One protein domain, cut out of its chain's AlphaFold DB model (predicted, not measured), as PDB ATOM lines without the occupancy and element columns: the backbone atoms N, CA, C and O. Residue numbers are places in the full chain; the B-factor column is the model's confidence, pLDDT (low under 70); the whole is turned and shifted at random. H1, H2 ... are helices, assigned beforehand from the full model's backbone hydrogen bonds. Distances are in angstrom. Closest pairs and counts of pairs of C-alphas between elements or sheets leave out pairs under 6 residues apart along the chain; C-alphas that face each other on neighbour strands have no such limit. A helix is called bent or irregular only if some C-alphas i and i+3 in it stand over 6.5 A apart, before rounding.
ATOM      1  N   ARG A  26      -0.788  14.075   9.458       70.69
ATOM      2  CA  ARG A  26      -2.184  14.038   8.987       70.69
ATOM      3  C   ARG A  26      -3.139  14.744   9.945       70.69
ATOM      4  O   ARG A  26      -4.000  15.481   9.475       70.69
ATOM      5  N   LYS A  27      -2.977  14.555  11.259       75.19
ATOM      6  CA  LYS A  27      -3.802  15.235  12.273       75.19
ATOM      7  C   LYS A  27      -3.572  16.747  12.257       75.19
ATOM      8  O   LYS A  27      -4.532  17.500  12.157       75.19
ATOM      9  N   LEU A  28      -2.311  17.183  12.212       77.38
ATOM     10  CA  LEU A  28      -1.966  18.608  12.117       77.38
ATOM     11  C   LEU A  28      -2.502  19.263  10.833       77.38
ATOM     12  O   LEU A  28      -2.942  20.410  10.858       77.38
ATOM     13  N   ASN A  29      -2.479  18.552   9.702       75.75
ATOM     14  CA  ASN A  29      -3.055  19.059   8.456       75.75
ATOM     15  C   ASN A  29      -4.585  19.122   8.498       75.75
ATOM     16  O   ASN A  29      -5.147  20.063   7.944       75.75
ATOM     17  N   ALA A  30      -5.249  18.171   9.161       76.69
ATOM     18  CA  ALA A  30      -6.696  18.204   9.356       76.69
ATOM     19  C   ALA A  30      -7.119  19.399  10.225       76.69
ATOM     20  O   ALA A  30      -8.011  20.141   9.835       76.69
ATOM     21  N   GLU A  31      -6.418  19.662  11.330       77.62
ATOM     22  CA  GLU A  31      -6.673  20.836  12.179       77.62
ATOM     23  C   GLU A  31      -6.436  22.156  11.431       77.62
ATOM     24  O   GLU A  31      -7.222  23.095  11.544       77.62
ATOM     25  N   LYS A  32      -5.374  22.236  10.617       81.31
ATOM     26  CA  LYS A  32      -5.133  23.394   9.740       81.31
ATOM     27  C   LYS A  32      -6.218  23.551   8.679       81.31
ATOM     28  O   LYS A  32      -6.535  24.679   8.323       81.31
ATOM     29  N   ALA A  33      -6.739  22.450   8.141       76.12
ATOM     30  CA  ALA A  33      -7.831  22.483   7.177       76.12
ATOM     31  C   ALA A  33      -9.125  22.969   7.836       76.12
ATOM     32  O   ALA A  33      -9.779  23.831   7.272       76.12
ATOM     33  N   TRP A  34      -9.437  22.506   9.048       79.75
ATOM     34  CA  TRP A  34     -10.611  22.956   9.800       79.75
ATOM     35  C   TRP A  34     -10.556  24.443  10.134       79.75
ATOM     36  O   TRP A  34     -11.513  25.146   9.861       79.75
ATOM     37  N   LYS A  35      -9.414  24.948  10.617       81.88
ATOM     38  CA  LYS A  35      -9.245  26.390  10.870       81.88
ATOM     39  C   LYS A  35      -9.394  27.232   9.604       81.88
ATOM     40  O   LYS A  35      -9.872  28.353   9.660       81.88
ATOM     41  N   LYS A  36      -8.952  26.713   8.455       85.00
ATOM     42  CA  LYS A  36      -9.152  27.388   7.166       85.00
ATOM     43  C   LYS A  36     -10.612  27.357   6.736       85.00
ATOM     44  O   LYS A  36     -11.075  28.344   6.191       85.00
ATOM     45  N   GLU A  37     -11.295  26.240   6.954       81.56
ATOM     46  CA  GLU A  37     -12.725  26.110   6.671       81.56
ATOM     47  C   GLU A  37     -13.548  27.064   7.535       81.56
ATOM     48  O   GLU A  37     -14.437  27.719   7.017       81.56
ATOM     49  N   GLU A  38     -13.199  27.204   8.814       86.62
ATOM     50  CA  GLU A  38     -13.831  28.144   9.744       86.62
ATOM     51  C   GLU A  38     -13.681  29.592   9.259       86.62
ATOM     52  O   GLU A  38     -14.677  30.280   9.092       86.62
ATOM     53  N   VAL A  39     -12.464  30.010   8.887       89.12
ATOM     54  CA  VAL A  39     -12.235  31.347   8.304       89.12
ATOM     55  C   VAL A  39     -13.001  31.535   6.990       89.12
ATOM     56  O   VAL A  39     -13.564  32.596   6.749       89.12
ATOM     57  N   MET A  40     -13.049  30.511   6.130       88.44
ATOM     58  CA  MET A  40     -13.833  30.587   4.891       88.44
ATOM     59  C   MET A  40     -15.334  30.694   5.169       88.44
ATOM     60  O   MET A  40     -16.034  31.372   4.422       88.44
ATOM     61  N   GLN A  41     -15.831  30.030   6.209       81.38
ATOM     62  CA  GLN A  41     -17.228  30.115   6.606       81.38
ATOM     63  C   GLN A  41     -17.558  31.513   7.135       81.38
ATOM     64  O   GLN A  41     -18.564  32.077   6.712       81.38
ATOM     65  N   ASP A  42     -16.681  32.099   7.953       90.00
ATOM     66  CA  ASP A  42     -16.824  33.477   8.434       90.00
ATOM     67  C   ASP A  42     -16.883  34.477   7.262       90.00
ATOM     68  O   ASP A  42     -17.776  35.323   7.209       90.00
ATOM     69  N   ASP A  43     -15.992  34.336   6.269       89.12
ATOM     70  CA  ASP A  43     -15.987  35.175   5.059       89.12
ATOM     71  C   ASP A  43     -17.293  35.024   4.245       89.12
ATOM     72  O   ASP A  43     -17.809  35.987   3.662       89.12
ATOM     73  N   VAL A  44     -17.838  33.803   4.171       83.44
ATOM     74  CA  VAL A  44     -19.116  33.524   3.496       83.44
ATOM     75  C   VAL A  44     -20.279  34.161   4.252       83.44
ATOM     76  O   VAL A  44     -21.159  34.752   3.618       83.44
ATOM     77  N   ASP A  45     -20.282  34.079   5.578       81.75
ATOM     78  CA  ASP A  45     -21.327  34.662   6.415       81.75
ATOM     79  C   ASP A  45     -21.302  36.201   6.334       81.75
ATOM     80  O   ASP A  45     -22.351  36.825   6.138       81.75
ATOM     81  N   GLU A  46     -20.116  36.825   6.329       91.12
ATOM     82  CA  GLU A  46     -19.966  38.273   6.106       91.12
ATOM     83  C   GLU A  46     -20.522  38.696   4.733       91.12
ATOM     84  O   GLU A  46     -21.246  39.696   4.603       91.12
ATOM     85  N   LEU A  47     -20.240  37.912   3.687       84.69
ATOM     86  CA  LEU A  47     -20.769  38.165   2.349       84.69
ATOM     87  C   LEU A  47     -22.303  38.075   2.312       84.69
ATOM     88  O   LEU A  47     -22.953  38.912   1.673       84.69
ATOM     89  N   LEU A  48     -22.889  37.080   2.980       81.94
ATOM     90  CA  LEU A  48     -24.343  36.923   3.065       81.94
ATOM     91  C   LEU A  48     -24.991  38.114   3.776       81.94
ATOM     92  O   LEU A  48     -26.001  38.642   3.299       81.94
ATOM     93  N   ASP A  49     -24.377  38.611   4.845       86.56
ATOM     94  CA  ASP A  49     -24.833  39.812   5.541       86.56
ATOM     95  C   ASP A  49     -24.773  41.060   4.655       86.56
ATOM     96  O   ASP A  49     -25.706  41.874   4.645       86.56
ATOM     97  N   HIS A  50     -23.709  41.212   3.865       88.25
ATOM     98  CA  HIS A  50     -23.582  42.310   2.906       88.25
ATOM     99  C   HIS A  50     -24.662  42.254   1.825       88.25
ATOM    100  O   HIS A  50     -25.269  43.281   1.499       88.25
ATOM    101  N   LEU A  51     -24.958  41.062   1.305       85.56
ATOM    102  CA  LEU A  51     -26.032  40.860   0.337       85.56
ATOM    103  C   LEU A  51     -27.400  41.187   0.940       85.56
ATOM    104  O   LEU A  51     -28.171  41.924   0.324       85.56
ATOM    105  N   ASN A  52     -27.682  40.729   2.159       84.06
ATOM    106  CA  ASN A  52     -28.937  41.020   2.852       84.06
ATOM    107  C   ASN A  52     -29.127  42.526   3.090       84.06
ATOM    108  O   ASN A  52     -30.207  43.063   2.834       84.06
ATOM    109  N   LYS A  53     -28.072  43.238   3.508       90.81
ATOM    110  CA  LYS A  53     -28.094  44.707   3.636       90.81
ATOM    111  C   LYS A  53     -28.413  45.377   2.297       90.81
ATOM    112  O   LYS A  53     -29.305  46.220   2.227       90.81
ATOM    113  N   LYS A  54     -27.756  44.954   1.212       90.19
ATOM    114  CA  LYS A  54     -28.001  45.491  -0.137       90.19
ATOM    115  C   LYS A  54     -29.410  45.199  -0.647       90.19
ATOM    116  O   LYS A  54     -30.014  46.051  -1.292       90.19
ATOM    117  N   ILE A  55     -29.965  44.032  -0.340       88.44
ATOM    118  CA  ILE A  55     -31.338  43.670  -0.710       88.44
ATOM    119  C   ILE A  55     -32.350  44.563   0.006       88.44
ATOM    120  O   ILE A  55     -33.294  45.030  -0.631       88.44
ATOM    121  N   LYS A  56     -32.127  44.873   1.286       89.50
ATOM    122  CA  LYS A  56     -32.950  45.832   2.038       89.50
ATOM    123  C   LYS A  56     -32.885  47.236   1.440       89.50
ATOM    124  O   LYS A  56     -33.922  47.867   1.241       89.50
ATOM    125  N   GLU A  57     -31.690  47.698   1.072       92.31
ATOM    126  CA  GLU A  57     -31.511  48.977   0.369       92.31
ATOM    127  C   GLU A  57     -32.275  49.006  -0.967       92.31
ATOM    128  O   GLU A  57     -32.974  49.975  -1.267       92.31
ATOM    129  N   LEU A  58     -32.191  47.933  -1.762       89.00
ATOM    130  CA  LEU A  58     -32.920  47.806  -3.028       89.00
ATOM    131  C   LEU A  58     -34.435  47.746  -2.821       89.00
ATOM    132  O   LEU A  58     -35.183  48.357  -3.587       89.00
ATOM    133  N   SER A  59     -34.884  47.049  -1.776       91.62
ATOM    134  CA  SER A  59     -36.291  46.969  -1.387       91.62
ATOM    135  C   SER A  59     -36.862  48.352  -1.088       91.62
ATOM    136  O   SER A  59     -37.878  48.728  -1.680       91.62
ATOM    137  N   ALA A  60     -36.155  49.141  -0.275       91.31
ATOM    138  CA  ALA A  60     -36.532  50.515   0.040       91.31
ATOM    139  C   ALA A  60     -36.504  51.419  -1.205       91.31
ATOM    140  O   ALA A  60     -37.468  52.134  -1.476       91.31
ATOM    141  N   LYS A  61     -35.435  51.352  -2.010       94.44
ATOM    142  CA  LYS A  61     -35.253  52.210  -3.195       94.44
ATOM    143  C   LYS A  61     -36.312  51.982  -4.274       94.44
ATOM    144  O   LYS A  61     -36.720  52.923  -4.948       94.44
ATOM    145  N   HIS A  62     -36.738  50.737  -4.463       92.12
ATOM    146  CA  HIS A  62     -37.628  50.354  -5.560       92.12
ATOM    147  C   HIS A  62     -39.050  49.999  -5.108       92.12
ATOM    148  O   HIS A  62     -39.842  49.567  -5.944       92.12
ATOM    149  N   SER A  63     -39.384  50.173  -3.820       90.19
ATOM    150  CA  SER A  63     -40.708  49.866  -3.246       90.19
ATOM    151  C   SER A  63     -41.210  48.455  -3.588       90.19
ATOM    152  O   SER A  63     -42.392  48.229  -3.842       90.19
ATOM    153  N   LYS A  64     -40.292  47.486  -3.632       91.88
ATOM    154  CA  LYS A  64     -40.585  46.069  -3.887       91.88
ATOM    155  C   LYS A  64     -40.156  45.245  -2.684       91.88
ATOM    156  O   LYS A  64     -39.214  45.618  -1.993       91.88
ATOM    157  N   LYS A  65     -40.823  44.114  -2.443       87.31
ATOM    158  CA  LYS A  65     -40.483  43.200  -1.340       87.31
ATOM    159  C   LYS A  65     -39.049  42.677  -1.479       87.31
ATOM    160  O   LYS A  65     -38.602  42.439  -2.596       87.31
ATOM    161  N   GLU A  66     -38.365  42.438  -0.364       83.38
ATOM    162  CA  GLU A  66     -37.032  41.809  -0.340       83.38
ATOM    163  C   GLU A  66     -37.024  40.482  -1.119       83.38
ATOM    164  O   GLU A  66     -36.159  40.270  -1.971       83.38
ATOM    165  N   ASP A  67     -38.073  39.668  -0.943       78.50
ATOM    166  CA  ASP A  67     -38.310  38.418  -1.679       78.50
ATOM    167  C   ASP A  67     -38.238  38.575  -3.199       78.50
ATOM    168  O   ASP A  67     -37.786  37.665  -3.889       78.50
ATOM    169  N   TYR A  68     -38.646  39.723  -3.751       83.00
ATOM    170  CA  TYR A  68     -38.558  39.976  -5.190       83.00
ATOM    171  C   TYR A  68     -37.095  40.013  -5.661       83.00
ATOM    172  O   TYR A  68     -36.760  39.449  -6.705       83.00
ATOM    173  N   PHE A  69     -36.211  40.645  -4.886       81.56
ATOM    174  CA  PHE A  69     -34.784  40.747  -5.197       81.56
ATOM    175  C   PHE A  69     -34.033  39.468  -4.853       81.56
ATOM    176  O   PHE A  69     -33.209  39.040  -5.657       81.56
ATOM    177  N   LEU A  70     -34.369  38.817  -3.734       77.12
ATOM    178  CA  LEU A  70     -33.867  37.482  -3.403       77.12
ATOM    179  C   LEU A  70     -34.199  36.513  -4.531       77.12
ATOM    180  O   LEU A  70     -33.303  35.882  -5.083       77.12
ATOM    181  N   THR A  71     -35.464  36.442  -4.940       71.38
ATOM    182  CA  THR A  71     -35.892  35.563  -6.030       71.38
ATOM    183  C   THR A  71     -35.155  35.909  -7.318       71.38
ATOM    184  O   THR A  71     -34.693  35.005  -7.996       71.38
ATOM    185  N   ARG A  72     -34.938  37.190  -7.646       73.44
ATOM    186  CA  ARG A  72     -34.169  37.584  -8.840       73.44
ATOM    187  C   ARG A  72     -32.688  37.188  -8.763       73.44
ATOM    188  O   ARG A  72     -32.158  36.727  -9.768       73.44
ATOM    189  N   LEU A  73     -32.049  37.321  -7.601       72.50
ATOM    190  CA  LEU A  73     -30.656  36.927  -7.361       72.50
ATOM    191  C   LEU A  73     -30.486  35.397  -7.464       72.50
ATOM    192  O   LEU A  73     -29.564  34.895  -8.109       72.50
ATOM    193  N   HIS A  74     -31.437  34.638  -6.915       65.31
ATOM    194  CA  HIS A  74     -31.478  33.179  -7.035       65.31
ATOM    195  C   HIS A  74     -31.853  32.726  -8.456       65.31
ATOM    196  O   HIS A  74     -31.268  31.772  -8.966       65.31
ATOM    197  N   LEU A  75     -32.750  33.434  -9.147       49.78
ATOM    198  CA  LEU A  75     -33.077  33.195 -10.558       49.78
ATOM    199  C   LEU A  75     -31.896  33.511 -11.479       49.78
ATOM    200  O   LEU A  75     -31.768  32.897 -12.523       49.78
ATOM    201  N   THR A  76     -30.972  34.401 -11.110       49.50
ATOM    202  CA  THR A  76     -29.715  34.539 -11.868       49.50
ATOM    203  C   THR A  76     -28.729  33.394 -11.612       49.50
ATOM    204  O   THR A  76     -27.869  33.143 -12.451       49.50
ATOM    205  N   SER A  77     -28.875  32.652 -10.505       48.00
ATOM    206  CA  SER A  77     -28.112  31.413 -10.249       48.00
ATOM    207  C   SER A  77     -28.679  30.199 -10.997       48.00
ATOM    208  O   SER A  77     -27.968  29.228 -11.262       48.00
ATOM    209  N   LYS A  78     -29.950  30.281 -11.400       45.31
ATOM    210  CA  LYS A  78     -30.623  29.306 -12.243       45.31
ATOM    211  C   LYS A  78     -30.989  29.970 -13.557       45.31
ATOM    212  O   LYS A  78     -32.081  30.495 -13.733       45.31
TER     213      LYS A  78
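Overview. This is residues 26 to 78 of the 174 residues of an uncharacterized protein of Sphaerobolus stellatus (strain SS14) (UniProt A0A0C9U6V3). One long helix, H1, makes the length of the model, and after its last residue, His 62, a tight link folds back into a short second helix, H2, which slants away from H1, the two making a lopsided V. The first part of H1, residues 26 to 50, sticks out alone. The printed part has 53 residues with two named helices, H1 then H2, and no named strand; the class is all helix. It is extended, with a radius of gyration of the C-alphas of 16.7 A, and the C-alphas span 53 by 22 by 10 A.

Arrangement. H1, residues 26 to 62, stands free over residues 26 to 50. A tight link of 3 residues joins it to H2, residues 66 to 77. H1 and H2 touch, H1 with residues 55 to 59 alone and H2 with residues 66 to 70 alone. Their closest C-alphas are those of Ser 59 and Glu 66, 5.3 A apart. They run opposite ways at a steep tilt of 53 degrees, and their centres are 18.8 A apart. In H1 and H2 every O i to N i+4 pair is within hydrogen-bond range.

Along the chain. H1 begins at C-alpha 26, at (-2.184, 14.038, 8.987), and ends at C-alpha 62, at (-37.628, 50.354, -5.560), 52.8 A from first to last C-alpha. H2 measures 16.9 A from C-alpha 66 to C-alpha 77, which is at (-28.112, 31.413, -10.249). Neither helix is bent.

Size, cuts and confidence. The two C-alphas farthest apart are those of Arg 26 and Ser 63, at 54.0 A. The C-alphas of the first and last printed residues, Arg 26 and Lys 78, are 38.6 A apart. The printed part has no cut. The mean pLDDT of the printed part is 80.9, and residues 74 to 78 are under 70.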